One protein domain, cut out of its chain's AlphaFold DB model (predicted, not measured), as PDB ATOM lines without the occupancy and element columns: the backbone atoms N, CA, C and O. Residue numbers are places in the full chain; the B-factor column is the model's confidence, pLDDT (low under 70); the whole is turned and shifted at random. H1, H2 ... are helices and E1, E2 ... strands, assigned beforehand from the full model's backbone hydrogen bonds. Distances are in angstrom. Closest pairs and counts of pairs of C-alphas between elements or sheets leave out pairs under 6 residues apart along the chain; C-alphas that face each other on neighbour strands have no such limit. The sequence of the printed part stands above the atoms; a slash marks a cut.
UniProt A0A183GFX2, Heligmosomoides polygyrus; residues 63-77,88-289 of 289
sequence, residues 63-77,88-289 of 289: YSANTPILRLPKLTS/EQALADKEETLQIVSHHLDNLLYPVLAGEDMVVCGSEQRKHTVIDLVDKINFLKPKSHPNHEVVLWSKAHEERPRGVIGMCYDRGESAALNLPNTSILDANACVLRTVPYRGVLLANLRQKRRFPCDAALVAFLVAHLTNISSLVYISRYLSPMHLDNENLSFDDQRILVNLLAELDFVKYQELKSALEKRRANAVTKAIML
ATOM      1  N   TYR A  63      26.011 -12.556  13.559       77.19
ATOM      2  CA  TYR A  63      24.921 -12.317  12.611       77.19
ATOM      3  C   TYR A  63      24.853 -10.852  12.179       77.19
ATOM      4  O   TYR A  63      25.190  -9.949  12.941       77.19
ATOM      5  N   SER A  64      24.338 -10.624  10.973       75.00
ATOM      6  CA  SER A  64      23.838  -9.327  10.512       75.00
ATOM      7  C   SER A  64      22.506  -9.549   9.804       75.00
ATOM      8  O   SER A  64      22.420 -10.436   8.958       75.00
ATOM      9  N   ALA A  65      21.456  -8.815  10.191       70.44
ATOM     10  CA  ALA A  65      20.087  -9.018   9.691       70.44
ATOM     11  C   ALA A  65      19.664 -10.506   9.696       70.44
ATOM     12  O   ALA A  65      19.147 -11.030   8.714       70.44
ATOM     13  N   ASN A  66      19.978 -11.216  10.790       67.94
ATOM     14  CA  ASN A  66      19.767 -12.660  10.969       67.94
ATOM     15  C   ASN A  66      20.447 -13.580   9.936       67.94
ATOM     16  O   ASN A  66      20.234 -14.793   9.933       67.94
ATOM     17  N   THR A  67      21.339 -13.033   9.112       68.50
ATOM     18  CA  THR A  67      22.228 -13.792   8.237       68.50
ATOM     19  C   THR A  67      23.510 -14.134   8.998       68.50
ATOM     20  O   THR A  67      24.158 -13.224   9.523       68.50
ATOM     21  N   PRO A  68      23.911 -15.415   9.087       75.94
ATOM     22  CA  PRO A  68      25.176 -15.794   9.705       75.94
ATOM     23  C   PRO A  68      26.347 -15.294   8.852       75.94
ATOM     24  O   PRO A  68      26.439 -15.616   7.667       75.94
ATOM     25  N   ILE A  69      27.243 -14.519   9.459       80.50
ATOM     26  CA  ILE A  69      28.394 -13.909   8.784       80.50
ATOM     27  C   ILE A  69      29.660 -14.696   9.109       80.50
ATOM     28  O   ILE A  69      30.221 -15.344   8.235       80.50
ATOM     29  N   LEU A  70      30.080 -14.695  10.374       81.06
ATOM     30  CA  LEU A  70      31.321 -15.315  10.857       81.06
ATOM     31  C   LEU A  70      31.047 -16.164  12.101       81.06
ATOM     32  O   LEU A  70      29.950 -16.135  12.657       81.06
ATOM     33  N   ARG A  71      32.033 -16.943  12.551       80.88
ATOM     34  CA  ARG A  71      31.920 -17.803  13.736       80.88
ATOM     35  C   ARG A  71      33.117 -17.628  14.662       80.88
ATOM     36  O   ARG A  71      34.235 -17.426  14.200       80.88
ATOM     37  N   LEU A  72      32.888 -17.750  15.964       78.25
ATOM     38  CA  LEU A  72      33.946 -17.839  16.966       78.25
ATOM     39  C   LEU A  72      34.448 -19.299  17.049       78.25
ATOM     40  O   LEU A  72      33.621 -20.216  17.046       78.25
ATOM     41  N   PRO A  73      35.766 -19.566  17.153       64.44
ATOM     42  CA  PRO A  73      36.338 -20.897  16.895       64.44
ATOM     43  C   PRO A  73      35.922 -22.037  17.841       64.44
ATOM     44  O   PRO A  73      36.108 -23.202  17.498       64.44
ATOM     45  N   LYS A  74      35.380 -21.750  19.035       58.28
ATOM     46  CA  LYS A  74      35.187 -22.762  20.101       58.28
ATOM     47  C   LYS A  74      33.760 -23.238  20.340       58.28
ATOM     48  O   LYS A  74      33.548 -24.113  21.187       58.28
ATOM     49  N   LEU A  75      32.791 -22.702  19.612       46.44
ATOM     50  CA  LEU A  75      31.408 -23.148  19.716       46.44
ATOM     51  C   LEU A  75      31.150 -24.195  18.632       46.44
ATOM     52  O   LEU A  75      31.470 -24.013  17.462       46.44
ATOM     53  N   THR A  76      30.716 -25.362  19.102       37.44
ATOM     54  CA  THR A  76      30.669 -26.652  18.407       37.44
ATOM     55  C   THR A  76      30.269 -26.558  16.936       37.44
ATOM     56  O   THR A  76      29.243 -25.976  16.591       37.44
ATOM     57  N   SER A  77      31.058 -27.222  16.084       33.91
ATOM     58  CA  SER A  77      30.678 -27.542  14.706       33.91
ATOM     59  C   SER A  77      29.286 -28.194  14.675       33.91
ATOM     60  O   SER A  77      29.020 -29.078  15.494       33.91
ATOM     61  N   GLU A  88      30.112 -23.107  29.084       41.50
ATOM     62  CA  GLU A  88      30.052 -21.760  29.677       41.50
ATOM     63  C   GLU A  88      30.845 -21.670  30.992       41.50
ATOM     64  O   GLU A  88      31.460 -20.645  31.263       41.50
ATOM     65  N   GLN A  89      30.957 -22.770  31.747       36.75
ATOM     66  CA  GLN A  89      31.818 -22.853  32.938       36.75
ATOM     67  C   GLN A  89      33.323 -22.913  32.620       36.75
ATOM     68  O   GLN A  89      34.134 -22.509  33.444       36.75
ATOM     69  N   ALA A  90      33.727 -23.312  31.409       43.03
ATOM     70  CA  ALA A  90      35.149 -23.465  31.076       43.03
ATOM     71  C   ALA A  90      35.888 -22.133  30.829       43.03
ATOM     72  O   ALA A  90      37.117 -22.131  30.775       43.03
ATOM     73  N   LEU A  91      35.168 -21.015  30.652       45.03
ATOM     74  CA  LEU A  91      35.765 -19.671  30.659       45.03
ATOM     75  C   LEU A  91      35.794 -19.044  32.062       45.03
ATOM     76  O   LEU A  91      36.613 -18.159  32.289       45.03
ATOM     77  N   ALA A  92      34.914 -19.480  32.970       41.22
ATOM     78  CA  ALA A  92      34.808 -18.950  34.329       41.22
ATOM     79  C   ALA A  92      35.879 -19.521  35.278       41.22
ATOM     80  O   ALA A  92      36.294 -18.828  36.197       41.22
ATOM     81  N   ASP A  93      36.370 -20.739  35.018       46.00
ATOM     82  CA  ASP A  93      37.388 -21.413  35.845       46.00
ATOM     83  C   ASP A  93      38.847 -21.063  35.480       46.00
ATOM     84  O   ASP A  93      39.786 -21.670  35.999       46.00
ATOM     85  N   LYS A  94      39.076 -20.115  34.564       60.69
ATOM     86  CA  LYS A  94      40.424 -19.743  34.101       60.69
ATOM     87  C   LYS A  94      40.859 -18.391  34.668       60.69
ATOM     88  O   LYS A  94      40.023 -17.514  34.844       60.69
ATOM     89  N   GLU A  95      42.164 -18.240  34.922       69.19
ATOM     90  CA  GLU A  95      42.812 -17.003  35.401       69.19
ATOM     91  C   GLU A  95      42.213 -15.739  34.753       69.19
ATOM     92  O   GLU A  95      41.952 -15.732  33.554       69.19
ATOM     93  N   GLU A  96      42.031 -14.646  35.498       79.88
ATOM     94  CA  GLU A  96      41.506 -13.371  34.967       79.88
ATOM     95  C   GLU A  96      42.577 -12.571  34.196       79.88
ATOM     96  O   GLU A  96      42.869 -11.408  34.485       79.88
ATOM     97  N   THR A  97      43.240 -13.221  33.239       82.06
ATOM     98  CA  THR A  97      44.413 -12.678  32.546       82.06
ATOM     99  C   THR A  97      44.077 -11.543  31.589       82.06
ATOM    100  O   THR A  97      44.914 -10.659  31.389       82.06
ATOM    101  N   LEU A  98      42.867 -11.505  31.015       79.69
ATOM    102  CA  LEU A  98      42.496 -10.427  30.099       79.69
ATOM    103  C   LEU A  98      42.263  -9.098  30.823       79.69
ATOM    104  O   LEU A  98      42.345  -8.045  30.188       79.69
ATOM    105  N   GLN A  99      42.036  -9.103  32.139       77.75
ATOM    106  CA  GLN A  99      41.967  -7.856  32.905       77.75
ATOM    107  C   GLN A  99      43.274  -7.056  32.836       77.75
ATOM    108  O   GLN A  99      43.217  -5.822  32.828       77.75
ATOM    109  N   ILE A 100      44.422  -7.733  32.692       75.38
ATOM    110  CA  ILE A 100      45.747  -7.109  32.513       75.38
ATOM    111  C   ILE A 100      45.769  -6.242  31.249       75.38
ATOM    112  O   ILE A 100      46.433  -5.219  31.210       75.38
ATOM    113  N   VAL A 101      45.003  -6.615  30.222       74.75
ATOM    114  CA  VAL A 101      44.928  -5.918  28.927       74.75
ATOM    115  C   VAL A 101      43.608  -5.167  28.739       74.75
ATOM    116  O   VAL A 101      43.244  -4.807  27.623       74.75
ATOM    117  N   SER A 102      42.874  -4.894  29.823       76.31
ATOM    118  CA  SER A 102      41.600  -4.149  29.784       76.31
ATOM    119  C   SER A 102      41.759  -2.679  29.361       76.31
ATOM    120  O   SER A 102      40.778  -1.945  29.200       76.31
ATOM    121  N   HIS A 103      42.999  -2.226  29.186       78.81
ATOM    122  CA  HIS A 103      43.376  -0.945  28.607       78.81
ATOM    123  C   HIS A 103      44.076  -1.222  27.274       78.81
ATOM    124  O   HIS A 103      44.844  -2.168  27.166       78.81
ATOM    125  N   HIS A 104      43.806  -0.411  26.247       86.62
ATOM    126  CA  HIS A 104      44.351  -0.613  24.894       86.62
ATOM    127  C   HIS A 104      43.858  -1.879  24.165       86.62
ATOM    128  O   HIS A 104      44.570  -2.441  23.328       86.62
ATOM    129  N   LEU A 105      42.611  -2.296  24.421       91.25
ATOM    130  CA  LEU A 105      41.966  -3.420  23.725       91.25
ATOM    131  C   LEU A 105      41.909  -3.215  22.201       91.25
ATOM    132  O   LEU A 105      41.935  -4.189  21.452       91.25
ATOM    133  N   ASP A 106      41.885  -1.961  21.738       93.94
ATOM    134  CA  ASP A 106      42.018  -1.593  20.324       93.94
ATOM    135  C   ASP A 106      43.325  -2.123  19.715       93.94
ATOM    136  O   ASP A 106      43.319  -2.760  18.663       93.94
ATOM    137  N   ASN A 107      44.441  -1.920  20.415       95.00
ATOM    138  CA  ASN A 107      45.773  -2.326  19.969       95.00
ATOM    139  C   ASN A 107      46.018  -3.830  20.129       95.00
ATOM    140  O   ASN A 107      46.791  -4.401  19.361       95.00
ATOM    141  N   LEU A 108      45.355  -4.474  21.093       94.12
ATOM    142  CA  LEU A 108      45.384  -5.929  21.245       94.12
ATOM    143  C   LEU A 108      44.612  -6.624  20.116       94.12
ATOM    144  O   LEU A 108      45.111  -7.570  19.513       94.12
ATOM    145  N   LEU A 109      43.393  -6.163  19.826       94.44
ATOM    146  CA  LEU A 109      42.515  -6.813  18.852       94.44
ATOM    147  C   LEU A 109      42.874  -6.503  17.408       94.44
ATOM    148  O   LEU A 109      42.677  -7.361  16.551       94.44
ATOM    149  N   TYR A 110      43.399  -5.312  17.123       95.44
ATOM    150  CA  TYR A 110      43.745  -4.925  15.760       95.44
ATOM    151  C   TYR A 110      44.590  -5.966  15.003       95.44
ATOM    152  O   TYR A 110      44.124  -6.418  13.956       95.44
ATOM    153  N   PRO A 111      45.770  -6.404  15.491       94.25
ATOM    154  CA  PRO A 111      46.573  -7.398  14.777       94.25
ATOM    155  C   PRO A 111      45.810  -8.713  14.569       94.25
ATOM    156  O   PRO A 111      45.877  -9.301  13.495       94.25
ATOM    157  N   VAL A 112      45.001  -9.136  15.543       93.25
ATOM    158  CA  VAL A 112      44.202 -10.370  15.462       93.25
ATOM    159  C   VAL A 112      43.155 -10.282  14.349       93.25
ATOM    160  O   VAL A 112      43.005 -11.212  13.553       93.25
ATOM    161  N   LEU A 113      42.446  -9.154  14.273       94.38
ATOM    162  CA  LEU A 113      41.372  -8.917  13.308       94.38
ATOM    163  C   LEU A 113      41.887  -8.566  11.910       94.38
ATOM    164  O   LEU A 113      41.235  -8.906  10.926       94.38
ATOM    165  N   ALA A 114      43.061  -7.945  11.809       93.56
ATOM    166  CA  ALA A 114      43.753  -7.693  10.548       93.56
ATOM    167  C   ALA A 114      44.492  -8.933  10.007       93.56
ATOM    168  O   ALA A 114      45.011  -8.893   8.894       93.56
ATOM    169  N   GLY A 115      44.513 -10.039  10.763       90.44
ATOM    170  CA  GLY A 115      45.108 -11.306  10.337       90.44
ATOM    171  C   GLY A 115      46.629 -11.363  10.476       90.44
ATOM    172  O   GLY A 115      47.261 -12.138   9.764       90.44
ATOM    173  N   GLU A 116      47.200 -10.555  11.367       91.69
ATOM    174  CA  GLU A 116      48.633 -10.513  11.666       91.69
ATOM    175  C   GLU A 116      49.036 -11.603  12.655       91.69
ATOM    176  O   GLU A 116      48.221 -12.114  13.433       91.69
ATOM    177  N   ASP A 117      50.326 -11.923  12.642       92.19
ATOM    178  CA  ASP A 117      50.910 -12.846  13.599       92.19
ATOM    179  C   ASP A 117      51.114 -12.145  14.949       92.19
ATOM    180  O   ASP A 117      51.519 -10.976  15.029       92.19
ATOM    181  N   MET A 118      50.842 -12.876  16.028       95.06
ATOM    182  CA  MET A 118      51.079 -12.419  17.390       95.06
ATOM    183  C   MET A 118      51.758 -13.513  18.205       95.06
ATOM    184  O   MET A 118      51.292 -14.649  18.271       95.06
ATOM    185  N   VAL A 119      52.833 -13.138  18.889       95.19
ATOM    186  CA  VAL A 119      53.489 -13.979  19.887       95.19
ATOM    187  C   VAL A 119      53.090 -13.490  21.268       95.19
ATOM    188  O   VAL A 119      53.379 -12.354  21.636       95.19
ATOM    189  N   VAL A 120      52.454 -14.358  22.044       95.44
ATOM    190  CA  VAL A 120      52.289 -14.173  23.484       95.44
ATOM    191  C   VAL A 120      53.443 -14.903  24.158       95.44
ATOM    192  O   VAL A 120      53.579 -16.118  24.011       95.44
ATOM    193  N   CYS A 121      54.308 -14.176  24.856       94.81
ATOM    194  CA  CYS A 121      55.497 -14.751  25.472       94.81
ATOM    195  C   CYS A 121      55.525 -14.576  26.985       94.81
ATOM    196  O   CYS A 121      55.025 -13.595  27.530       94.81
ATOM    197  N   GLY A 122      56.155 -15.534  27.654       95.00
ATOM    198  CA  GLY A 122      56.401 -15.506  29.087       95.00
ATOM    199  C   GLY A 122      57.445 -16.549  29.465       95.00
ATOM    200  O   GLY A 122      57.700 -17.479  28.700       95.00
ATOM    201  N   SER A 123      58.048 -16.396  30.641       95.19
ATOM    202  CA  SER A 123      58.958 -17.402  31.185       95.19
ATOM    203  C   SER A 123      58.189 -18.667  31.574       95.19
ATOM    204  O   SER A 123      56.956 -18.663  31.646       95.19
ATOM    205  N   GLU A 124      58.888 -19.759  31.887       94.62
ATOM    206  CA  GLU A 124      58.231 -21.020  32.265       94.62
ATOM    207  C   GLU A 124      57.270 -20.844  33.462       94.62
ATOM    208  O   GLU A 124      56.215 -21.477  33.511       94.62
ATOM    209  N   GLN A 125      57.563 -19.917  34.385       93.00
ATOM    210  CA  GLN A 125      56.684 -19.600  35.521       93.00
ATOM    211  C   GLN A 125      55.374 -18.901  35.109       93.00
ATOM    212  O   GLN A 125      54.414 -18.905  35.872       93.00
ATOM    213  N   ARG A 126      55.319 -18.297  33.915       91.50
ATOM    214  CA  ARG A 126      54.139 -17.623  33.342       91.50
ATOM    215  C   ARG A 126      53.380 -18.501  32.339       91.50
ATOM    216  O   ARG A 126      52.451 -18.017  31.694       91.50
ATOM    217  N   LYS A 127      53.738 -19.784  32.206       92.62
ATOM    218  CA  LYS A 127      53.156 -20.713  31.225       92.62
ATOM    219  C   LYS A 127      51.625 -20.723  31.221       92.62
ATOM    220  O   LYS A 127      51.024 -20.641  30.154       92.62
ATOM    221  N   HIS A 128      50.989 -20.818  32.389       90.94
ATOM    222  CA  HIS A 128      49.525 -20.877  32.484       90.94
ATOM    223  C   HIS A 128      48.856 -19.577  32.027       90.94
ATOM    224  O   HIS A 128      47.929 -19.636  31.222       90.94
ATOM    225  N   THR A 129      49.400 -18.429  32.429       91.38
ATOM    226  CA  THR A 129      48.947 -17.108  31.978       91.38
ATOM    227  C   THR A 129      49.065 -16.947  30.462       91.38
ATOM    228  O   THR A 129      48.137 -16.470  29.817       91.38
ATOM    229  N   VAL A 130      50.183 -17.378  29.866       93.12
ATOM    230  CA  VAL A 130      50.369 -17.318  28.406       93.12
ATOM    231  C   VAL A 130      49.374 -18.222  27.690       93.12
ATOM    232  O   VAL A 130      48.721 -17.771  26.752       93.12
ATOM    233  N   ILE A 131      49.220 -19.471  28.141       91.81
ATOM    234  CA  ILE A 131      48.244 -20.407  27.570       91.81
ATOM    235  C   ILE A 131      46.842 -19.798  27.606       91.81
ATOM    236  O   ILE A 131      46.137 -19.840  26.601       91.81
ATOM    237  N   ASP A 132      46.446 -19.218  28.737       90.06
ATOM    238  CA  ASP A 132      45.124 -18.628  28.914       90.06
ATOM    239  C   ASP A 132      44.893 -17.396  28.019       90.06
ATOM    240  O   ASP A 132      43.875 -17.322  27.323       90.06
ATOM    241  N   LEU A 133      45.868 -16.485  27.937       91.94
ATOM    242  CA  LEU A 133      45.824 -15.337  27.026       91.94
ATOM    243  C   LEU A 133      45.703 -15.779  25.562       91.94
ATOM    244  O   LEU A 133      44.832 -15.294  24.843       91.94
ATOM    245  N   VAL A 134      46.540 -16.722  25.112       92.31
ATOM    246  CA  VAL A 134      46.508 -17.235  23.730       92.31
ATOM    247  C   VAL A 134      45.156 -17.869  23.427       92.31
ATOM    248  O   VAL A 134      44.598 -17.649  22.351       92.31
ATOM    249  N   ASP A 135      44.613 -18.630  24.374       88.81
ATOM    250  CA  ASP A 135      43.330 -19.307  24.238       88.81
ATOM    251  C   ASP A 135      42.171 -18.316  24.052       88.81
ATOM    252  O   ASP A 135      41.332 -18.479  23.158       88.81
ATOM    253  N   LYS A 136      42.149 -17.261  24.874       89.94
ATOM    254  CA  LYS A 136      41.119 -16.218  24.856       89.94
ATOM    255  C   LYS A 136      41.256 -15.276  23.660       89.94
ATOM    256  O   LYS A 136      40.253 -14.931  23.041       89.94
ATOM    257  N   ILE A 137      42.476 -14.907  23.271       92.12
ATOM    258  CA  ILE A 137      42.710 -14.076  22.083       92.12
ATOM    259  C   ILE A 137      42.320 -14.841  20.811       92.12
ATOM    260  O   ILE A 137      41.623 -14.295  19.956       92.12
ATOM    261  N   ASN A 138      42.689 -16.124  20.693       89.56
ATOM    262  CA  ASN A 138      42.263 -16.944  19.553       89.56
ATOM    263  C   ASN A 138      40.746 -17.147  19.518       89.56
ATOM    264  O   ASN A 138      40.172 -17.211  18.433       89.56
ATOM    265  N   PHE A 139      40.073 -17.206  20.671       86.75
ATOM    266  CA  PHE A 139      38.610 -17.250  20.716       86.75
ATOM    267  C   PHE A 139      37.962 -16.018  20.065       86.75
ATOM    268  O   PHE A 139      36.920 -16.147  19.426       86.75
ATOM    269  N   LEU A 140      38.590 -14.846  20.180       89.38
ATOM    270  CA  LEU A 140      38.094 -13.580  19.633       89.38
ATOM    271  C   LEU A 140      38.383 -13.397  18.137       89.38
ATOM    272  O   LEU A 140      37.969 -12.389  17.574       89.38
ATOM    273  N   LYS A 141      39.071 -14.342  17.484       88.00
ATOM    274  CA  LYS A 141      39.373 -14.302  16.049       88.00
ATOM    275  C   LYS A 141      38.199 -14.884  15.250       88.00
ATOM    276  O   LYS A 141      38.035 -16.106  15.249       88.00
ATOM    277  N   PRO A 142      37.390 -14.068  14.547       84.31
ATOM    278  CA  PRO A 142      36.288 -14.594  13.755       84.31
ATOM    279  C   PRO A 142      36.819 -15.437  12.594       84.31
ATOM    280  O   PRO A 142      37.803 -15.074  11.948       84.31
ATOM    281  N   LYS A 143      36.162 -16.564  12.328       78.94
ATOM    282  CA  LYS A 143      36.534 -17.540  11.302       78.94
ATOM    283  C   LYS A 143      35.313 -18.031  10.537       78.94
ATOM    284  O   LYS A 143      34.208 -18.075  11.077       78.94
ATOM    285  N   SER A 144      35.515 -18.457   9.293       67.44
ATOM    286  CA  SER A 144      34.486 -19.162   8.518       67.44
ATOM    287  C   SER A 144      34.368 -20.640   8.915       67.44
ATOM    288  O   SER A 144      33.258 -21.182   8.929       67.44
ATOM    289  N   HIS A 145      35.476 -21.280   9.316       61.03
ATOM    290  CA  HIS A 145      35.514 -22.690   9.725       61.03
ATOM    291  C   HIS A 145      36.317 -22.925  11.026       61.03
ATOM    292  O   HIS A 145      37.381 -22.333  11.198       61.03
ATOM    293  N   PRO A 146      35.880 -23.832  11.925       60.06
ATOM    294  CA  PRO A 146      36.570 -24.149  13.189       60.06
ATOM    295  C   PRO A 146      37.865 -24.983  13.064       60.06
ATOM    296  O   PRO A 146      38.397 -25.428  14.078       60.06
ATOM    297  N   ASN A 147      38.382 -25.237  11.856       57.16
ATOM    298  CA  ASN A 147      39.515 -26.153  11.661       57.16
ATOM    299  C   ASN A 147      40.848 -25.401  11.754       57.16
ATOM    300  O   ASN A 147      41.493 -25.158  10.739       57.16
ATOM    301  N   HIS A 148      41.250 -25.019  12.965       63.59
ATOM    302  CA  HIS A 148      42.568 -24.437  13.197       63.59
ATOM    303  C   HIS A 148      43.200 -25.040  14.446       63.59
ATOM    304  O   HIS A 148      42.655 -24.946  15.544       63.59
ATOM    305  N   GLU A 149      44.369 -25.645  14.269       68.38
ATOM    306  CA  GLU A 149      45.225 -26.047  15.378       68.38
ATOM    307  C   GLU A 149      45.901 -24.809  15.971       68.38
ATOM    308  O   GLU A 149      46.542 -24.045  15.249       68.38
ATOM    309  N   VAL A 150      45.713 -24.576  17.268       79.75
ATOM    310  CA  VAL A 150      46.274 -23.416  17.967       79.75
ATOM    311  C   VAL A 150      47.448 -23.874  18.815       79.75
ATOM    312  O   VAL A 150      47.295 -24.720  19.696       79.75
ATOM    313  N   VAL A 151      48.614 -23.268  18.599       84.38
ATOM    314  CA  VAL A 151      49.792 -23.510  19.436       84.38
ATOM    315  C   VAL A 151      49.705 -22.650  20.691       84.38
ATOM    316  O   VAL A 151      50.050 -21.470  20.690       84.38
ATOM    317  N   LEU A 152      49.230 -23.259  21.778       87.69
ATOM    318  CA  LEU A 152      49.048 -22.584  23.068       87.69
ATOM    319  C   LEU A 152      50.367 -22.341  23.814       87.69
ATOM    320  O   LEU A 152      50.452 -21.416  24.616       87.69
ATOM    321  N   TRP A 153      51.381 -23.179  23.581       90.19
ATOM    322  CA  TRP A 153      52.689 -23.078  24.227       90.19
ATOM    323  C   TRP A 153      53.746 -23.873  23.459       90.19
ATOM    324  O   TRP A 153      53.574 -25.073  23.244       90.19
ATOM    325  N   SER A 154      54.859 -23.234  23.104       89.94
ATOM    326  CA  SER A 154      56.019 -23.885  22.494       89.94
ATOM    327  C   SER A 154      57.326 -23.408  23.126       89.94
ATOM    328  O   SER A 154      57.475 -22.231  23.450       89.94
ATOM    329  N   LYS A 155      58.280 -24.334  23.268       86.81
ATOM    330  CA  LYS A 155      59.692 -24.041  23.584       86.81
ATOM    331  C   LYS A 155      60.581 -24.059  22.338       86.81
ATOM    332  O   LYS A 155      61.728 -23.645  22.401       86.81
ATOM    333  N   ALA A 156      60.073 -24.581  21.222       76.81
ATOM    334  CA  ALA A 156      60.825 -24.668  19.980       76.81
ATOM    335  C   ALA A 156      60.778 -23.318  19.257       76.81
ATOM    336  O   ALA A 156      59.695 -22.777  19.014       76.81
ATOM    337  N   HIS A 157      61.952 -22.787  18.916       68.94
ATOM    338  CA  HIS A 157      62.100 -21.487  18.257       68.94
ATOM    339  C   HIS A 157      62.221 -21.576  16.726       68.94
ATOM    340  O   HIS A 157      62.210 -20.538  16.070       68.94
ATOM    341  N   GLU A 158      62.345 -22.783  16.164       63.00
ATOM    342  CA  GLU A 158      62.832 -22.982  14.790       63.00
ATOM    343  C   GLU A 158      61.746 -22.870  13.710       63.00
ATOM    344  O   GLU A 158      62.010 -22.301  12.655       63.00
ATOM    345  N   GLU A 159      60.507 -23.292  13.979       66.25
ATOM    346  CA  GLU A 159      59.381 -23.089  13.057       66.25
ATOM    347  C   GLU A 159      58.176 -22.515  13.797       66.25
ATOM    348  O   GLU A 159      57.520 -23.178  14.603       66.25
ATOM    349  N   ARG A 160      57.898 -21.232  13.537       74.19
ATOM    350  CA  ARG A 160      56.775 -20.523  14.144       74.19
ATOM    351  C   ARG A 160      55.535 -20.629  13.248       74.19
ATOM    352  O   ARG A 160      55.560 -20.084  12.143       74.19
ATOM    353  N   PRO A 161      54.438 -21.257  13.706       79.69
ATOM    354  CA  PRO A 161      53.191 -21.239  12.956       79.69
ATOM    355  C   PRO A 161      52.613 -19.822  12.894       79.69
ATOM    356  O   PRO A 161      52.797 -19.021  13.812       79.69
ATOM    357  N   ARG A 162      51.895 -19.526  11.806       83.44
ATOM    358  CA  ARG A 162      51.176 -18.254  11.637       83.44
ATOM    359  C   ARG A 162      49.990 -18.157  12.597       83.44
ATOM    360  O   ARG A 162      49.369 -19.162  12.942       83.44
ATOM    361  N   GLY A 163      49.616 -16.934  12.948       87.94
ATOM    362  CA  GLY A 163      48.513 -16.604  13.840       87.94
ATOM    363  C   GLY A 163      48.964 -16.191  15.239       87.94
ATOM    364  O   GLY A 163      50.034 -15.618  15.424       87.94
ATOM    365  N   VAL A 164      48.096 -16.435  16.223       91.69
ATOM    366  CA  VAL A 164      48.336 -16.072  17.625       91.69
ATOM    367  C   VAL A 164      48.830 -17.303  18.369       91.69
ATOM    368  O   VAL A 164      48.087 -18.281  18.487       91.69
ATOM    369  N   ILE A 165      50.058 -17.253  18.874       92.81
ATOM    370  CA  ILE A 165      50.722 -18.407  19.487       92.81
ATOM    371  C   ILE A 165      51.348 -18.072  20.842       92.81
ATOM    372  O   ILE A 165      51.700 -16.923  21.106       92.81
ATOM    373  N   GLY A 166      51.530 -19.093  21.680       94.25
ATOM    374  CA  GLY A 166      52.254 -18.987  22.949       94.25
ATOM    375  C   GLY A 166      53.691 -19.486  22.846       94.25
ATOM    376  O   GLY A 166      53.925 -20.587  22.346       94.25
ATOM    377  N   MET A 167      54.655 -18.715  23.352       94.06
ATOM    378  CA  MET A 167      56.073 -19.094  23.360       94.06
ATOM    379  C   MET A 167      56.729 -18.918  24.731       94.06
ATOM    380  O   MET A 167      56.486 -17.929  25.426       94.06
ATOM    381  N   CYS A 168      57.607 -19.857  25.080       94.50
ATOM    382  CA  CYS A 168      58.482 -19.743  26.239       94.50
ATOM    383  C   CYS A 168      59.670 -18.842  25.892       94.50
ATOM    384  O   CYS A 168      60.418 -19.144  24.966       94.50
ATOM    385  N   TYR A 169      59.805 -17.737  26.621       94.06
ATOM    386  CA  TYR A 169      60.958 -16.842  26.557       94.06
ATOM    387  C   TYR A 169      61.269 -16.332  27.958       94.06
ATOM    388  O   TYR A 169      60.384 -15.824  28.661       94.06
ATOM    389  N   ASP A 170      62.537 -16.397  28.346       93.56
ATOM    390  CA  ASP A 170      62.976 -15.805  29.603       93.56
ATOM    391  C   ASP A 170      62.901 -14.274  29.558       93.56
ATOM    392  O   ASP A 170      62.752 -13.649  28.503       93.56
ATOM    393  N   ARG A 171      62.989 -13.621  30.723       91.44
ATOM    394  CA  ARG A 171      62.831 -12.156  30.831       91.44
ATOM    395  C   ARG A 171      63.815 -11.379  29.949       91.44
ATOM    396  O   ARG A 171      63.430 -10.394  29.332       91.44
ATOM    397  N   GLY A 172      65.073 -11.821  29.884       91.31
ATOM    398  CA  GLY A 172      66.089 -11.184  29.039       91.31
ATOM    399  C   GLY A 172      65.811 -11.369  27.546       91.31
ATOM    400  O   GLY A 172      65.916 -10.420  26.772       91.31
ATOM    401  N   GLU A 173      65.391 -12.572  27.154       92.31
ATOM    402  CA  GLU A 173      65.088 -12.909  25.760       92.31
ATOM    403  C   GLU A 173      63.838 -12.181  25.265       92.31
ATOM    404  O   GLU A 173      63.856 -11.563  24.206       92.31
ATOM    405  N   SER A 174      62.767 -12.195  26.063       92.44
ATOM    406  CA  SER A 174      61.515 -11.489  25.768       92.44
ATOM    407  C   SER A 174      61.712  -9.972  25.679       92.44
ATOM    408  O   SER A 174      61.148  -9.344  24.782       92.44
ATOM    409  N   ALA A 175      62.582  -9.373  26.499       90.50
ATOM    410  CA  ALA A 175      62.929  -7.955  26.389       90.50
ATOM    411  C   ALA A 175      63.644  -7.620  25.065       90.50
ATOM    412  O   ALA A 175      63.315  -6.617  24.432       90.50
ATOM    413  N   ALA A 176      64.568  -8.479  24.621       91.00
ATOM    414  CA  ALA A 176      65.310  -8.318  23.367       91.00
ATOM    415  C   ALA A 176      64.545  -8.805  22.119       91.00
ATOM    416  O   ALA A 176      64.998  -8.585  20.993       91.00
ATOM    417  N   LEU A 177      63.395  -9.465  22.300       90.19
ATOM    418  CA  LEU A 177      62.628 -10.061  21.216       90.19
ATOM    419  C   LEU A 177      62.126  -8.986  20.246       90.19
ATOM    420  O   LEU A 177      61.299  -8.138  20.589       90.19
ATOM    421  N   ASN A 178      62.604  -9.067  19.007       87.88
ATOM    422  CA  ASN A 178      62.166  -8.221  17.910       87.88
ATOM    423  C   ASN A 178      61.834  -9.096  16.703       87.88
ATOM    424  O   ASN A 178      62.715  -9.705  16.097       87.88
ATOM    425  N   LEU A 179      60.548  -9.177  16.382       88.00
ATOM    426  CA  LEU A 179      60.029 -10.010  15.309       88.00
ATOM    427  C   LEU A 179      59.397  -9.104  14.247       88.00
ATOM    428  O   LEU A 179      58.407  -8.428  14.541       88.00
ATOM    429  N   PRO A 180      59.945  -9.066  13.019       84.69
ATOM    430  CA  PRO A 180      59.380  -8.262  11.945       84.69
ATOM    431  C   PRO A 180      57.912  -8.618  11.701       84.69
ATOM    432  O   PRO A 180      57.550  -9.794  11.671       84.69
ATOM    433  N   ASN A 181      57.070  -7.599  11.517       83.38
ATOM    434  CA  ASN A 181      55.643  -7.744  11.195       83.38
ATOM    435  C   ASN A 181      54.834  -8.626  12.169       83.38
ATOM    436  O   ASN A 181      53.758  -9.096  11.813       83.38
ATOM    437  N   THR A 182      55.334  -8.842  13.388       91.88
ATOM    438  CA  THR A 182      54.697  -9.684  14.404       91.88
ATOM    439  C   THR A 182      54.446  -8.852  15.654       91.88
ATOM    440  O   THR A 182      55.353  -8.192  16.162       91.88
ATOM    441  N   SER A 183      53.220  -8.888  16.166       95.06
ATOM    442  CA  SER A 183      52.903  -8.261  17.453       95.06
ATOM    443  C   SER A 183      53.402  -9.135  18.600       95.06
ATOM    444  O   SER A 183      53.319 -10.359  18.526       95.06
ATOM    445  N   ILE A 184      53.904  -8.536  19.677       96.06
ATOM    446  CA  ILE A 184      54.408  -9.286  20.833       96.06
ATOM    447  C   ILE A 184      53.675  -8.839  22.091       96.06
ATOM    448  O   ILE A 184      53.801  -7.684  22.493       96.06
ATOM    449  N   LEU A 185      52.952  -9.760  22.719       95.88
ATOM    450  CA  LEU A 185      52.361  -9.588  24.041       95.88
ATOM    451  C   LEU A 185      53.270 -10.260  25.075       95.88
ATOM    452  O   LEU A 185      53.316 -11.483  25.179       95.88
ATOM    453  N   ASP A 186      54.011  -9.451  25.819       95.12
ATOM    454  CA  ASP A 186      54.980  -9.912  26.804       95.12
ATOM    455  C   ASP A 186      54.358  -9.959  28.207       95.12
ATOM    456  O   ASP A 186      54.173  -8.928  28.858       95.12
ATOM    457  N   ALA A 187      54.056 -11.169  28.684       93.88
ATOM    458  CA  ALA A 187      53.515 -11.418  30.018       93.88
ATOM    459  C   ALA A 187      54.570 -11.297  31.137       93.88
ATOM    460  O   ALA A 187      54.214 -11.229  32.316       93.88
ATOM    461  N   ASN A 188      55.867 -11.273  30.806       93.38
ATOM    462  CA  ASN A 188      56.923 -11.031  31.788       93.38
ATOM    463  C   ASN A 188      56.997  -9.551  32.166       93.38
ATOM    464  O   ASN A 188      57.158  -9.236  33.346       93.38
ATOM    465  N   ALA A 189      56.898  -8.673  31.165       92.75
ATOM    466  CA  ALA A 189      57.030  -7.225  31.317       92.75
ATOM    467  C   ALA A 189      55.688  -6.470  31.347       92.75
ATOM    468  O   ALA A 189      55.687  -5.275  31.629       92.75
ATOM    469  N   CYS A 190      54.568  -7.145  31.059       91.81
ATOM    470  CA  CYS A 190      53.253  -6.524  30.849       91.81
ATOM    471  C   CYS A 190      53.306  -5.446  29.752       91.81
ATOM    472  O   CYS A 190      52.847  -4.318  29.928       91.81
ATOM    473  N   VAL A 191      53.903  -5.797  28.609       93.94
ATOM    474  CA  VAL A 191      54.081  -4.888  27.468       93.94
ATOM    475  C   VAL A 191      53.488  -5.494  26.206       93.94
ATOM    476  O   VAL A 191      53.780  -6.635  25.855       93.94
ATOM    477  N   LEU A 192      52.721  -4.697  25.469       94.94
ATOM    478  CA  LEU A 192      52.305  -4.999  24.106       94.94
ATOM    479  C   LEU A 192      53.164  -4.210  23.113       94.94
ATOM    480  O   LEU A 192      53.085  -2.985  23.038       94.94
ATOM    481  N   ARG A 193      53.974  -4.908  22.316       95.81
ATOM    482  CA  ARG A 193      54.699  -4.342  21.171       95.81
ATOM    483  C   ARG A 193      53.889  -4.579  19.906       95.81
ATOM    484  O   ARG A 193      53.811  -5.706  19.427       95.81
ATOM    485  N   THR A 194      53.280  -3.531  19.371       94.88
ATOM    486  CA  THR A 194      52.445  -3.613  18.164       94.88
ATOM    487  C   THR A 194      52.473  -2.302  17.384       94.88
ATOM    488  O   THR A 194      52.936  -1.275  17.887       94.88
ATOM    489  N   VAL A 195      51.985  -2.317  16.148       93.94
ATOM    490  CA  VAL A 195      51.679  -1.087  15.415       93.94
ATOM    491  C   VAL A 195      50.375  -0.522  15.981       93.94
ATOM    492  O   VAL A 195      49.352  -1.206  15.919       93.94
ATOM    493  N   PRO A 196      50.376   0.708  16.525       94.06
ATOM    494  CA  PRO A 196      49.179   1.259  17.137       94.06
ATOM    495  C   PRO A 196      48.057   1.437  16.124       94.06
ATOM    496  O   PRO A 196      48.269   2.044  15.072       94.06
ATOM    497  N   TYR A 197      46.869   0.982  16.493       95.12
ATOM    498  CA  TYR A 197      45.665   1.109  15.693       95.12
ATOM    499  C   TYR A 197      45.185   2.567  15.619       95.12
ATOM    500  O   TYR A 197      45.167   3.290  16.623       95.12
ATOM    501  N   ARG A 198      44.791   3.015  14.423       93.19
ATOM    502  CA  ARG A 198      44.370   4.401  14.147       93.19
ATOM    503  C   ARG A 198      42.981   4.521  13.526       93.19
ATOM    504  O   ARG A 198      42.613   5.613  13.104       93.19
ATOM    505  N   GLY A 199      42.238   3.423  13.462       92.38
ATOM    506  CA  GLY A 199      40.909   3.402  12.869       92.38
ATOM    507  C   GLY A 199      39.768   3.719  13.824       92.38
ATOM    508  O   GLY A 199      39.966   3.982  15.014       92.38
ATOM    509  N   VAL A 200      38.559   3.688  13.271       91.25
ATOM    510  CA  VAL A 200      37.317   4.019  13.984       91.25
ATOM    511  C   VAL A 200      36.591   2.784  14.517       91.25
ATOM    512  O   VAL A 200      35.955   2.868  15.568       91.25
ATOM    513  N   LEU A 201      36.737   1.619  13.872       91.62
ATOM    514  CA  LEU A 201      36.021   0.387  14.239       91.62
ATOM    515  C   LEU A 201      36.306  -0.078  15.674       91.62
ATOM    516  O   LEU A 201      35.404  -0.558  16.362       91.62
ATOM    517  N   LEU A 202      37.546   0.078  16.144       92.75
ATOM    518  CA  LEU A 202      37.968  -0.305  17.495       92.75
ATOM    519  C   LEU A 202      38.196   0.904  18.413       92.75
ATOM    520  O   LEU A 202      38.612   0.722  19.553       92.75
ATOM    521  N   ALA A 203      37.913   2.136  17.974       89.75
ATOM    522  CA  ALA A 203      38.230   3.347  18.742       89.75
ATOM    523  C   ALA A 203      37.597   3.349  20.147       89.75
ATOM    524  O   ALA A 203      38.230   3.750  21.127       89.75
ATOM    525  N   ASN A 204      36.379   2.813  20.274       86.75
ATOM    526  CA  ASN A 204      35.667   2.693  21.552       86.75
ATOM    527  C   ASN A 204      36.345   1.738  22.553       86.75
ATOM    528  O   ASN A 204      36.101   1.837  23.757       86.75
ATOM    529  N   LEU A 205      37.212   0.842  22.072       88.75
ATOM    530  CA  LEU A 205      37.961  -0.123  22.880       88.75
ATOM    531  C   LEU A 205      39.252   0.464  23.466       88.75
ATOM    532  O   LEU A 205      39.863  -0.135  24.346       88.75
ATOM    533  N   ARG A 206      39.660   1.660  23.022       85.75
ATOM    534  CA  ARG A 206      40.792   2.387  23.613       85.75
ATOM    535  C   ARG A 206      40.489   2.870  25.031       85.75
ATOM    536  O   ARG A 206      41.399   3.056  25.837       85.75
ATOM    537  N   GLN A 207      39.215   3.124  25.324       83.75
ATOM    538  CA  GLN A 207      38.791   3.671  26.606       83.75
ATOM    539  C   GLN A 207      39.005   2.659  27.728       83.75
ATOM    540  O   GLN A 207      38.565   1.513  27.647       83.75
ATOM    541  N   LYS A 208      39.618   3.124  28.816       81.56
ATOM    542  CA  LYS A 208      39.758   2.360  30.053       81.56
ATOM    543  C   LYS A 208      38.377   2.003  30.600       81.56
ATOM    544  O   LYS A 208      37.603   2.882  30.971       81.56
ATOM    545  N   ARG A 209      38.091   0.705  30.676       82.94
ATOM    546  CA  ARG A 209      36.865   0.148  31.259       82.94
ATOM    547  C   ARG A 209      37.238  -0.878  32.317       82.94
ATOM    548  O   ARG A 209      38.302  -1.485  32.251       82.94
ATOM    549  N   ARG A 210      36.371  -1.039  33.314       83.12
ATOM    550  CA  ARG A 210      36.481  -2.113  34.304       83.12
ATOM    551  C   ARG A 210      35.453  -3.172  33.963       83.12
ATOM    552  O   ARG A 210      34.299  -2.837  33.705       83.12
ATOM    553  N   PHE A 211      35.881  -4.421  33.983       83.75
ATOM    554  CA  PHE A 211      35.014  -5.571  33.784       83.75
ATOM    555  C   PHE A 211      35.028  -6.409  35.060       83.75
ATOM    556  O   PHE A 211      36.073  -6.490  35.701       83.75
ATOM    557  N   PRO A 212      33.888  -6.995  35.454       82.06
ATOM    558  CA  PRO A 212      33.805  -7.794  36.673       82.06
ATOM    559  C   PRO A 212      34.538  -9.137  36.561       82.06
ATOM    560  O   PRO A 212      34.870  -9.713  37.584       82.06
ATOM    561  N   CYS A 213      34.743  -9.639  35.339       83.44
ATOM    562  CA  CYS A 213      35.480 -10.866  35.046       83.44
ATOM    563  C   CYS A 213      35.844 -10.923  33.552       83.44
ATOM    564  O   CYS A 213      35.301 -10.171  32.730       83.44
ATOM    565  N   ASP A 214      36.709 -11.865  33.176       85.44
ATOM    566  CA  ASP A 214      37.106 -12.074  31.778       85.44
ATOM    567  C   ASP A 214      35.935 -12.486  30.882       85.44
ATOM    568  O   ASP A 214      35.874 -12.076  29.726       85.44
ATOM    569  N   ALA A 215      34.962 -13.239  31.405       83.06
ATOM    570  CA  ALA A 215      33.771 -13.610  30.643       83.06
ATOM    571  C   ALA A 215      32.950 -12.375  30.228       83.06
ATOM    572  O   ALA A 215      32.483 -12.295  29.092       83.06
ATOM    573  N   ALA A 216      32.825 -11.381  31.115       84.69
ATOM    574  CA  ALA A 216      32.142 -10.126  30.811       84.69
ATOM    575  C   ALA A 216      32.913  -9.289  29.779       84.69
ATOM    576  O   ALA A 216      32.306  -8.726  28.867       84.69
ATOM    577  N   LEU A 217      34.246  -9.245  29.884       87.50
ATOM    578  CA  LEU A 217      35.099  -8.599  28.887       87.50
ATOM    579  C   LEU A 217      34.973  -9.284  27.517       87.50
ATOM    580  O   LEU A 217      34.748  -8.611  26.514       87.50
ATOM    581  N   VAL A 218      35.043 -10.614  27.460       87.56
ATOM    582  CA  VAL A 218      34.871 -11.378  26.218       87.56
ATOM    583  C   VAL A 218      33.492 -11.126  25.608       87.56
ATOM    584  O   VAL A 218      33.410 -10.845  24.416       87.56
ATOM    585  N   ALA A 219      32.417 -11.157  26.399       82.75
ATOM    586  CA  ALA A 219      31.068 -10.864  25.912       82.75
ATOM    587  C   ALA A 219      30.956  -9.443  25.333       82.75
ATOM    588  O   ALA A 219      30.385  -9.249  24.258       82.75
ATOM    589  N   PHE A 220      31.558  -8.460  26.005       87.44
ATOM    590  CA  PHE A 220      31.635  -7.085  25.521       87.44
ATOM    591  C   PHE A 220      32.376  -6.989  24.176       87.44
ATOM    592  O   PHE A 220      31.876  -6.367  23.238       87.44
ATOM    593  N   LEU A 221      33.527  -7.652  24.041       89.69
ATOM    594  CA  LEU A 221      34.281  -7.689  22.786       89.69
ATOM    595  C   LEU A 221      33.500  -8.392  21.667       89.69
ATOM    596  O   LEU A 221      33.475  -7.904  20.541       89.69
ATOM    597  N   VAL A 222      32.805  -9.490  21.970       86.69
ATOM    598  CA  VAL A 222      31.947 -10.196  21.008       86.69
ATOM    599  C   VAL A 222      30.812  -9.298  20.510       86.69
ATOM    600  O   VAL A 222      30.545  -9.281  19.311       86.69
ATOM    601  N   ALA A 223      30.190  -8.496  21.379       84.69
ATOM    602  CA  ALA A 223      29.182  -7.522  20.958       84.69
ATOM    603  C   ALA A 223      29.757  -6.491  19.966       84.69
ATOM    604  O   ALA A 223      29.129  -6.186  18.951       84.69
ATOM    605  N   HIS A 224      30.985  -6.017  20.196       87.44
ATOM    606  CA  HIS A 224      31.683  -5.143  19.248       87.44
ATOM    607  C   HIS A 224      31.980  -5.829  17.905       87.44
ATOM    608  O   HIS A 224      31.785  -5.223  16.850       87.44
ATOM    609  N   LEU A 225      32.400  -7.097  17.917       88.38
ATOM    610  CA  LEU A 225      32.636  -7.875  16.693       88.38
ATOM    611  C   LEU A 225      31.349  -8.116  15.891       88.38
ATOM    612  O   LEU A 225      31.384  -8.130  14.657       88.38
ATOM    613  N   THR A 226      30.203  -8.257  16.560       83.00
ATOM    614  CA  THR A 226      28.893  -8.329  15.898       83.00
ATOM    615  C   THR A 226      28.598  -7.048  15.115       83.00
ATOM    616  O   THR A 226      28.185  -7.126  13.960       83.00
ATOM    617  N   ASN A 227      28.902  -5.871  15.674       83.38
ATOM    618  CA  ASN A 227      28.734  -4.605  14.953       83.38
ATOM    619  C   ASN A 227      29.634  -4.540  13.712       83.38
ATOM    620  O   ASN A 227      29.157  -4.208  12.630       83.38
ATOM    621  N   ILE A 228      30.904  -4.943  13.821       89.38
ATOM    622  CA  ILE A 228      31.817  -5.016  12.664       89.38
ATOM    623  C   ILE A 228      31.293  -5.999  11.605       89.38
ATOM    624  O   ILE A 228      31.417  -5.745  10.408       89.38
ATOM    625  N   SER A 229      30.650  -7.094  12.018       83.25
ATOM    626  CA  SER A 229      30.089  -8.092  11.095       83.25
ATOM    627  C   SER A 229      29.000  -7.520  10.181       83.25
ATOM    628  O   SER A 229      28.826  -8.018   9.069       83.25
ATOM    629  N   SER A 230      28.305  -6.456  10.599       82.50
ATOM    630  CA  SER A 230      27.360  -5.742   9.732       82.50
ATOM    631  C   SER A 230      28.060  -5.035   8.565       82.50
ATOM    632  O   SER A 230      27.651  -5.192   7.416       82.50
ATOM    633  N   LEU A 231      29.185  -4.367   8.829       86.25
ATOM    634  CA  LEU A 231      30.008  -3.748   7.792       86.25
ATOM    635  C   LEU A 231      30.651  -4.795   6.887       86.25
ATOM    636  O   LEU A 231      30.688  -4.604   5.675       86.25
ATOM    637  N   VAL A 232      31.096  -5.929   7.440       87.06
ATOM    638  CA  VAL A 232      31.584  -7.062   6.638       87.06
ATOM    639  C   VAL A 232      30.490  -7.559   5.694       87.06
ATOM    640  O   VAL A 232      30.769  -7.788   4.522       87.06
ATOM    641  N   TYR A 233      29.247  -7.690   6.167       82.75
ATOM    642  CA  TYR A 233      28.122  -8.109   5.332       82.75
ATOM    643  C   TYR A 233      27.857  -7.135   4.178       82.75
ATOM    644  O   TYR A 233      27.803  -7.572   3.029       82.75
ATOM    645  N   ILE A 234      27.769  -5.831   4.457       81.88
ATOM    646  CA  ILE A 234      27.596  -4.794   3.424       81.88
ATOM    647  C   ILE A 234      28.766  -4.828   2.430       81.88
ATOM    648  O   ILE A 234      28.558  -4.823   1.214       81.88
ATOM    649  N   SER A 235      29.991  -4.978   2.940       84.50
ATOM    650  CA  SER A 235      31.221  -5.041   2.141       84.50
ATOM    651  C   SER A 235      31.337  -6.295   1.258       84.50
ATOM    652  O   SER A 235      32.289  -6.437   0.492       84.50
ATOM    653  N   ARG A 236      30.397  -7.249   1.352       80.00
ATOM    654  CA  ARG A 236      30.312  -8.352   0.381       80.00
ATOM    655  C   ARG A 236      29.756  -7.888  -0.960       80.00
ATOM    656  O   ARG A 236      30.130  -8.454  -1.993       80.00
ATOM    657  N   TYR A 237      28.859  -6.905  -0.917       79.06
ATOM    658  CA  TYR A 237      28.125  -6.378  -2.066       79.06
ATOM    659  C   TYR A 237      28.726  -5.066  -2.565       79.06
ATOM    660  O   TYR A 237      28.799  -4.847  -3.771       79.06
ATOM    661  N   LEU A 238      29.205  -4.230  -1.645       79.50
ATOM    662  CA  LEU A 238      29.939  -3.004  -1.940       79.50
ATOM    663  C   LEU A 238      31.425  -3.224  -1.666       79.50
ATOM    664  O   LEU A 238      31.786  -3.957  -0.755       79.50
ATOM    665  N   SER A 239      32.310  -2.605  -2.444       76.81
ATOM    666  CA  SER A 239      33.744  -2.702  -2.155       76.81
ATOM    667  C   SER A 239      34.041  -2.098  -0.776       76.81
ATOM    668  O   SER A 239      33.605  -0.972  -0.527       76.81
ATOM    669  N   PRO A 240      34.844  -2.751   0.089       73.88
ATOM    670  CA  PRO A 240      35.270  -2.168   1.366       73.88
ATOM    671  C   PRO A 240      36.105  -0.887   1.185       73.88
ATOM    672  O   PRO A 240      36.292  -0.133   2.134       73.88
ATOM    673  N   MET A 241      36.601  -0.635  -0.033       75.75
ATOM    674  CA  MET A 241      37.322   0.586  -0.405       75.75
ATOM    675  C   MET A 241      36.399   1.736  -0.830       75.75
ATOM    676  O   MET A 241      36.887   2.845  -0.991       75.75
ATOM    677  N   HIS A 242      35.105   1.475  -1.042       72.31
ATOM    678  CA  HIS A 242      34.116   2.445  -1.535       72.31
ATOM    679  C   HIS A 242      32.982   2.658  -0.517       72.31
ATOM    680  O   HIS A 242      31.827   2.870  -0.883       72.31
ATOM    681  N   LEU A 243      33.302   2.554   0.777       71.06
ATOM    682  CA  LEU A 243      32.406   2.893   1.885       71.06
ATOM    683  C   LEU A 243      32.704   4.316   2.376       71.06
ATOM    684  O   LEU A 243      33.034   4.527   3.543       71.06
ATOM    685  N   ASP A 244      32.621   5.288   1.468       68.12
ATOM    686  CA  ASP A 244      33.062   6.669   1.719       68.12
ATOM    687  C   ASP A 244      32.294   7.332   2.878       68.12
ATOM    688  O   ASP A 244      32.866   8.095   3.653       68.12
ATOM    689  N   ASN A 245      31.026   6.955   3.069       71.75
ATOM    690  CA  ASN A 245      30.176   7.467   4.151       71.75
ATOM    691  C   ASN A 245      30.597   6.983   5.553       71.75
ATOM    692  O   ASN A 245      30.241   7.611   6.547       71.75
ATOM    693  N   GLU A 246      31.363   5.894   5.647       74.56
ATOM    694  CA  GLU A 246      31.753   5.272   6.920       74.56
ATOM    695  C   GLU A 246      33.087   5.815   7.469       74.56
ATOM    696  O   GLU A 246      33.516   5.425   8.555       74.56
ATOM    697  N   ASN A 247      33.760   6.725   6.743       82.69
ATOM    698  CA  ASN A 247      35.039   7.339   7.136       82.69
ATOM    699  C   ASN A 247      36.109   6.319   7.581       82.69
ATOM    700  O   ASN A 247      36.854   6.540   8.542       82.69
ATOM    701  N   LEU A 248      36.181   5.176   6.894       88.31
ATOM    702  CA  LEU A 248      37.066   4.076   7.272       88.31
ATOM    703  C   LEU A 248      38.535   4.426   7.029       88.31
ATOM    704  O   LEU A 248      38.939   4.815   5.931       88.31
ATOM    705  N   SER A 249      39.362   4.216   8.050       91.88
ATOM    706  CA  SER A 249      40.809   4.345   7.921       91.88
ATOM    707  C   SER A 249      41.422   3.163   7.163       91.88
ATOM    708  O   SER A 249      40.803   2.118   6.952       91.88
ATOM    709  N   PHE A 250      42.708   3.282   6.838       92.50
ATOM    710  CA  PHE A 250      43.481   2.167   6.294       92.50
ATOM    711  C   PHE A 250      43.501   0.941   7.228       92.50
ATOM    712  O   PHE A 250      43.415  -0.189   6.755       92.50
ATOM    713  N   ASP A 251      43.573   1.139   8.547       94.25
ATOM    714  CA  ASP A 251      43.552   0.028   9.506       94.25
ATOM    715  C   ASP A 251      42.185  -0.677   9.531       94.25
ATOM    716  O   ASP A 251      42.121  -1.903   9.639       94.25
ATOM    717  N   ASP A 252      41.099   0.080   9.362       93.88
ATOM    718  CA  ASP A 252      39.733  -0.453   9.282       93.88
ATOM    719  C   ASP A 252      39.531  -1.292   8.023       93.88
ATOM    720  O   ASP A 252      39.016  -2.408   8.086       93.88
ATOM    721  N   GLN A 253      40.012  -0.789   6.884       93.19
ATOM    722  CA  GLN A 253      39.994  -1.518   5.616       93.19
ATOM    723  C   GLN A 253      40.729  -2.855   5.738       93.19
ATOM    724  O   GLN A 253      40.246  -3.870   5.243       93.19
ATOM    725  N   ARG A 254      41.865  -2.894   6.446       94.38
ATOM    726  CA  ARG A 254      42.611  -4.141   6.681       94.38
ATOM    727  C   ARG A 254      41.827  -5.145   7.518       94.38
ATOM    728  O   ARG A 254      41.833  -6.326   7.177       94.38
ATOM    729  N   ILE A 255      41.132  -4.690   8.564       94.94
ATOM    730  CA  ILE A 255      40.229  -5.546   9.346       94.94
ATOM    731  C   ILE A 255      39.145  -6.126   8.431       94.94
ATOM    732  O   ILE A 255      38.993  -7.345   8.355       94.94
ATOM    733  N   LEU A 256      38.423  -5.275   7.695       94.06
ATOM    734  CA  LEU A 256      37.312  -5.714   6.847       94.06
ATOM    735  C   LEU A 256      37.769  -6.681   5.755       94.06
ATOM    736  O   LEU A 256      37.172  -7.740   5.593       94.06
ATOM    737  N   VAL A 257      38.844  -6.355   5.037       94.06
ATOM    738  CA  VAL A 257      39.373  -7.200   3.959       94.06
ATOM    739  C   VAL A 257      39.870  -8.540   4.491       94.06
ATOM    740  O   VAL A 257      39.633  -9.563   3.851       94.06
ATOM    741  N   ASN A 258      40.499  -8.580   5.670       94.25
ATOM    742  CA  ASN A 258      40.888  -9.849   6.280       94.25
ATOM    743  C   ASN A 258      39.661 -10.709   6.629       94.25
ATOM    744  O   ASN A 258      39.636 -11.893   6.300       94.25
ATOM    745  N   LEU A 259      38.625 -10.120   7.230       93.06
ATOM    746  CA  LEU A 259      37.383 -10.828   7.554       93.06
ATOM    747  C   LEU A 259      36.626 -11.290   6.297       93.06
ATOM    748  O   LEU A 259      36.074 -12.387   6.281       93.06
ATOM    749  N   LEU A 260      36.631 -10.494   5.228       91.12
ATOM    750  CA  LEU A 260      36.072 -10.863   3.927       91.12
ATOM    751  C   LEU A 260      36.850 -12.012   3.272       91.12
ATOM    752  O   LEU A 260      36.231 -12.923   2.729       91.12
ATOM    753  N   ALA A 261      38.183 -12.014   3.366       91.12
ATOM    754  CA  ALA A 261      39.025 -13.099   2.860       91.12
ATOM    755  C   ALA A 261      38.815 -14.420   3.621       91.12
ATOM    756  O   ALA A 261      39.002 -15.488   3.045       91.12
ATOM    757  N   GLU A 262      38.381 -14.376   4.886       88.12
ATOM    758  CA  GLU A 262      37.938 -15.582   5.601       88.12
ATOM    759  C   GLU A 262      36.630 -16.149   5.018       88.12
ATOM    760  O   GLU A 262      36.420 -17.359   5.084       88.12
ATOM    761  N   LEU A 263      35.753 -15.310   4.451       85.56
ATOM    762  CA  LEU A 263      34.492 -15.737   3.827       85.56
ATOM    763  C   LEU A 263      34.677 -16.215   2.387       85.56
ATOM    764  O   LEU A 263      34.082 -17.215   1.992       85.56
ATOM    765  N   ASP A 264      35.470 -15.481   1.613       85.56
ATOM    766  CA  ASP A 264      35.742 -15.753   0.206       85.56
ATOM    767  C   ASP A 264      37.206 -15.428  -0.100       85.56
ATOM    768  O   ASP A 264      37.580 -14.316  -0.487       85.56
ATOM    769  N   PHE A 265      38.052 -16.431   0.116       86.44
ATOM    770  CA  PHE A 265      39.486 -16.313  -0.105       86.44
ATOM    771  C   PHE A 265      39.802 -15.904  -1.547       86.44
ATOM    772  O   PHE A 265      40.600 -14.996  -1.765       86.44
ATOM    773  N   VAL A 266      39.150 -16.527  -2.533       87.88
ATOM    774  CA  VAL A 266      39.440 -16.298  -3.957       87.88
ATOM    775  C   VAL A 266      39.164 -14.847  -4.337       87.88
ATOM    776  O   VAL A 266      39.981 -14.231  -5.018       87.88
ATOM    777  N   LYS A 267      38.054 -14.274  -3.858       87.81
ATOM    778  CA  LYS A 267      37.668 -12.901  -4.196       87.81
ATOM    779  C   LYS A 267      38.556 -11.837  -3.542       87.81
ATOM    780  O   LYS A 267      38.827 -10.814  -4.168       87.81
ATOM    781  N   TYR A 268      38.978 -12.028  -2.290       91.12
ATOM    782  CA  TYR A 268      39.590 -10.944  -1.499       91.12
ATOM    783  C   TYR A 268      41.087 -11.112  -1.208       91.12
ATOM    784  O   TYR A 268      41.710 -10.171  -0.707       91.12
ATOM    785  N   GLN A 269      41.699 -12.256  -1.532       91.69
ATOM    786  CA  GLN A 269      43.110 -12.508  -1.215       91.69
ATOM    787  C   GLN A 269      44.076 -11.536  -1.910       91.69
ATOM    788  O   GLN A 269      45.074 -11.124  -1.308       91.69
ATOM    789  N   GLU A 270      43.801 -11.141  -3.154       91.00
ATOM    790  CA  GLU A 270      44.639 -10.174  -3.875       91.00
ATOM    791  C   GLU A 270      44.614  -8.800  -3.201       91.00
ATOM    792  O   GLU A 270      45.666  -8.210  -2.944       91.00
ATOM    793  N   LEU A 271      43.419  -8.331  -2.827       91.88
ATOM    794  CA  LEU A 271      43.241  -7.075  -2.103       91.88
ATOM    795  C   LEU A 271      43.931  -7.123  -0.736       91.88
ATOM    796  O   LEU A 271      44.652  -6.190  -0.380       91.88
ATOM    797  N   LYS A 272      43.785  -8.231   0.003       92.44
ATOM    798  CA  LYS A 272      44.493  -8.449   1.273       92.44
ATOM    799  C   LYS A 272      46.006  -8.321   1.090       92.44
ATOM    800  O   LYS A 272      46.651  -7.544   1.792       92.44
ATOM    801  N   SER A 273      46.553  -9.011   0.090       92.50
ATOM    802  CA  SER A 273      47.988  -9.001  -0.218       92.50
ATOM    803  C   SER A 273      48.486  -7.604  -0.623       92.50
ATOM    804  O   SER A 273      49.594  -7.204  -0.263       92.50
ATOM    805  N   ALA A 274      47.677  -6.833  -1.354       92.06
ATOM    806  CA  ALA A 274      47.999  -5.456  -1.726       92.06
ATOM    807  C   ALA A 274      48.059  -4.523  -0.502       92.06
ATOM    808  O   ALA A 274      48.990  -3.720  -0.379       92.06
ATOM    809  N   LEU A 275      47.112  -4.655   0.434       91.12
ATOM    810  CA  LEU A 275      47.102  -3.870   1.672       91.12
ATOM    811  C   LEU A 275      48.267  -4.238   2.603       91.12
ATOM    812  O   LEU A 275      48.855  -3.352   3.222       91.12
ATOM    813  N   GLU A 276      48.642  -5.516   2.682       89.69
ATOM    814  CA  GLU A 276      49.819  -5.965   3.437       89.69
ATOM    815  C   GLU A 276      51.112  -5.344   2.891       89.69
ATOM    816  O   GLU A 276      51.898  -4.788   3.660       89.69
ATOM    817  N   LYS A 277      51.295  -5.338   1.563       88.81
ATOM    818  CA  LYS A 277      52.448  -4.687   0.914       88.81
ATOM    819  C   LYS A 277      52.503  -3.187   1.199       88.81
ATOM    820  O   LYS A 277      53.573  -2.658   1.481       88.81
ATOM    821  N   ARG A 278      51.356  -2.498   1.172       86.69
ATOM    822  CA  ARG A 278      51.271  -1.051   1.437       86.69
ATOM    823  C   ARG A 278      51.628  -0.678   2.881       86.69
ATOM    824  O   ARG A 278      52.053   0.448   3.121       86.69
ATOM    825  N   ARG A 279      51.472  -1.598   3.839       85.12
ATOM    826  CA  ARG A 279      51.834  -1.378   5.250       85.12
ATOM    827  C   ARG A 279      53.341  -1.525   5.520       85.12
ATOM    828  O   ARG A 279      53.780  -1.174   6.617       85.12
ATOM    829  N   ALA A 280      54.137  -2.021   4.567       71.50
ATOM    830  CA  ALA A 280      55.585  -2.131   4.734       71.50
ATOM    831  C   ALA A 280      56.146  -0.793   5.261       71.50
ATOM    832  O   ALA A 280      55.890   0.249   4.662       71.50
ATOM    833  N   ASN A 281      56.854  -0.828   6.400       74.19
ATOM    834  CA  ASN A 281      57.391   0.316   7.173       74.19
ATOM    835  C   ASN A 281      56.521   0.881   8.315       74.19
ATOM    836  O   ASN A 281      56.837   1.940   8.860       74.19
ATOM    837  N   ALA A 282      55.455   0.199   8.733       83.06
ATOM    838  CA  ALA A 282      54.722   0.608   9.929       83.06
ATOM    839  C   ALA A 282      55.590   0.531  11.206       83.06
ATOM    840  O   ALA A 282      56.297  -0.447  11.442       83.06
ATOM    841  N   VAL A 283      55.510   1.568  12.044       87.44
ATOM    842  CA  VAL A 283      56.323   1.693  13.263       87.44
ATOM    843  C   VAL A 283      55.652   0.983  14.436       87.44
ATOM    844  O   VAL A 283      54.567   1.378  14.875       87.44
ATOM    845  N   THR A 284      56.330  -0.027  14.975       91.38
ATOM    846  CA  THR A 284      55.949  -0.710  16.218       91.38
ATOM    847  C   THR A 284      56.207   0.192  17.427       91.38
ATOM    848  O   THR A 284      57.248   0.842  17.519       91.38
ATOM    849  N   LYS A 285      55.274   0.220  18.382       93.31
ATOM    850  CA  LYS A 285      55.432   0.874  19.687       93.31
ATOM    851  C   LYS A 285      55.271  -0.138  20.814       93.31
ATOM    852  O   LYS A 285      54.491  -1.076  20.686       93.31
ATOM    853  N   ALA A 286      55.974   0.095  21.917       93.62
ATOM    854  CA  ALA A 286      55.737  -0.591  23.181       93.62
ATOM    855  C   ALA A 286      54.642   0.147  23.968       93.62
ATOM    856  O   ALA A 286      54.744   1.353  24.195       93.62
ATOM    857  N   ILE A 287      53.597  -0.576  24.353       92.62
ATOM    858  CA  ILE A 287      52.458  -0.094  25.133       92.62
ATOM    859  C   ILE A 287      52.490  -0.831  26.472       92.62
ATOM    860  O   ILE A 287      52.471  -2.060  26.489       92.62
ATOM    861  N   MET A 288      52.559  -0.086  27.574       90.19
ATOM    862  CA  MET A 288      52.433  -0.651  28.921       90.19
ATOM    863  C   MET A 288      50.971  -1.023  29.181       90.19
ATOM    864  O   MET A 288      50.083  -0.224  28.868       90.19
ATOM    865  N   LEU A 289      50.745  -2.220  29.723       84.88
ATOM    866  CA  LEU A 289      49.424  -2.798  29.986       84.88
ATOM    867  C   LEU A 289      49.019  -2.627  31.455       84.88
ATOM    868  O   LEU A 289      49.877  -2.894  32.329       84.88
TER     869      LEU A 289
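What this domain is: This is residues 63 to 77 and 88 to 289 of the 289 residues of a protein of Heligmosomoides polygyrus (UniProt A0A183GFX2). A twisted five-strand sheet forms a wall with H3 and H4 over one face and small H5 on the other; H3 sits in the middle, H8 of the helical hairpin H8 and H9 packs on it, and long H7 lies beyond H3 and H4, away from the sheet. The printed part has 217 residues, in order E1 H1 H2 H3 E2 H4 E3 H5 E4 E5 H6 H7 H8 H9 E6, class mixed helices and strands; the mixed sheet runs E3 E2 E4 E5 E6. It is compact, radius of gyration of the C-alphas 16.9 A, spanning 49 by 41 by 33 A.

Where its parts are: E1, residues 67 to 71, begins at C-alpha 67 (22.228, -13.792, 8.237) and pairs with no named strand. Then come H1, 89 to 92; H2, 97 to 101; H3, 105 to 113; E2, 117 to 122, 16.6 A; H4, 124 to 139, 23.1 A; E3, 164 to 168; H5, 171 to 176; E4, 182 to 186; E5, 191 to 194; H6, 203 to 206; H7, 214 to 234, 30.8 A; H8, 250 to 263, 20.2 A; H9, 265 to 278, 19.3 A; and E6, 285 to 288, ending at C-alpha 288 (52.433, -0.651, 28.921).

How they stand to each other: E3 and E2 are parallel, with N 165 and O 118 2.9 A apart, as are E2 and E4, with N 119 and O 183 2.8 A apart. Hairpin E4 and E5 is antiparallel, N 184 to O 193 2.8 A; so are E5 and E6, N 192 to O 287 2.8 A. E2, H4, E3 is a strand-helix-strand unit, two parallel neighbour strands joined through a helix, with a right-handed crossover; E3, H5, E4 is a split one, E2 lying between its strands, also right-handed. H4, 7.8 A over the sheet, runs along the strands over E3 and E2; H3, on the same face at 9.1 A, runs slantwise. H5 is on the opposite face. H3 touches H8, with C-alphas 113 and 255 closest at 5.3 A, at a steep tilt of 44 degrees. Hairpin H8 and H9 touch, C-alphas 261 and 268 closest at 4.9 A, at a shallow tilt of 25 degrees, opposite ways. H7 touches H8, about perpendicular at 85 degrees, C-alphas 232 and 256 closest at 5.9 A. Every O i to N i+4 pair is within hydrogen-bond range in H5 and H8, but 3 of 5 in H3, 10 of 12 in H4, 16 of 17 in H7, 8 of 10 in H9 and 0 of 1 in H2, where 2 of 2 O i to N i+3 pairs are; H1 and H6 are too short for such a pair.

The domain as a whole: C-alphas 65 and 172, the farthest apart, are 50.0 A from each other. Residues 78 to 87 are not printed, and 16.1 A separates C-alphas 77 and 88. The links H4 to E3 and H7 to H8 are long. Mean pLDDT of the printed part is 84.2, with 25 residues under 70, among them 88 to 95.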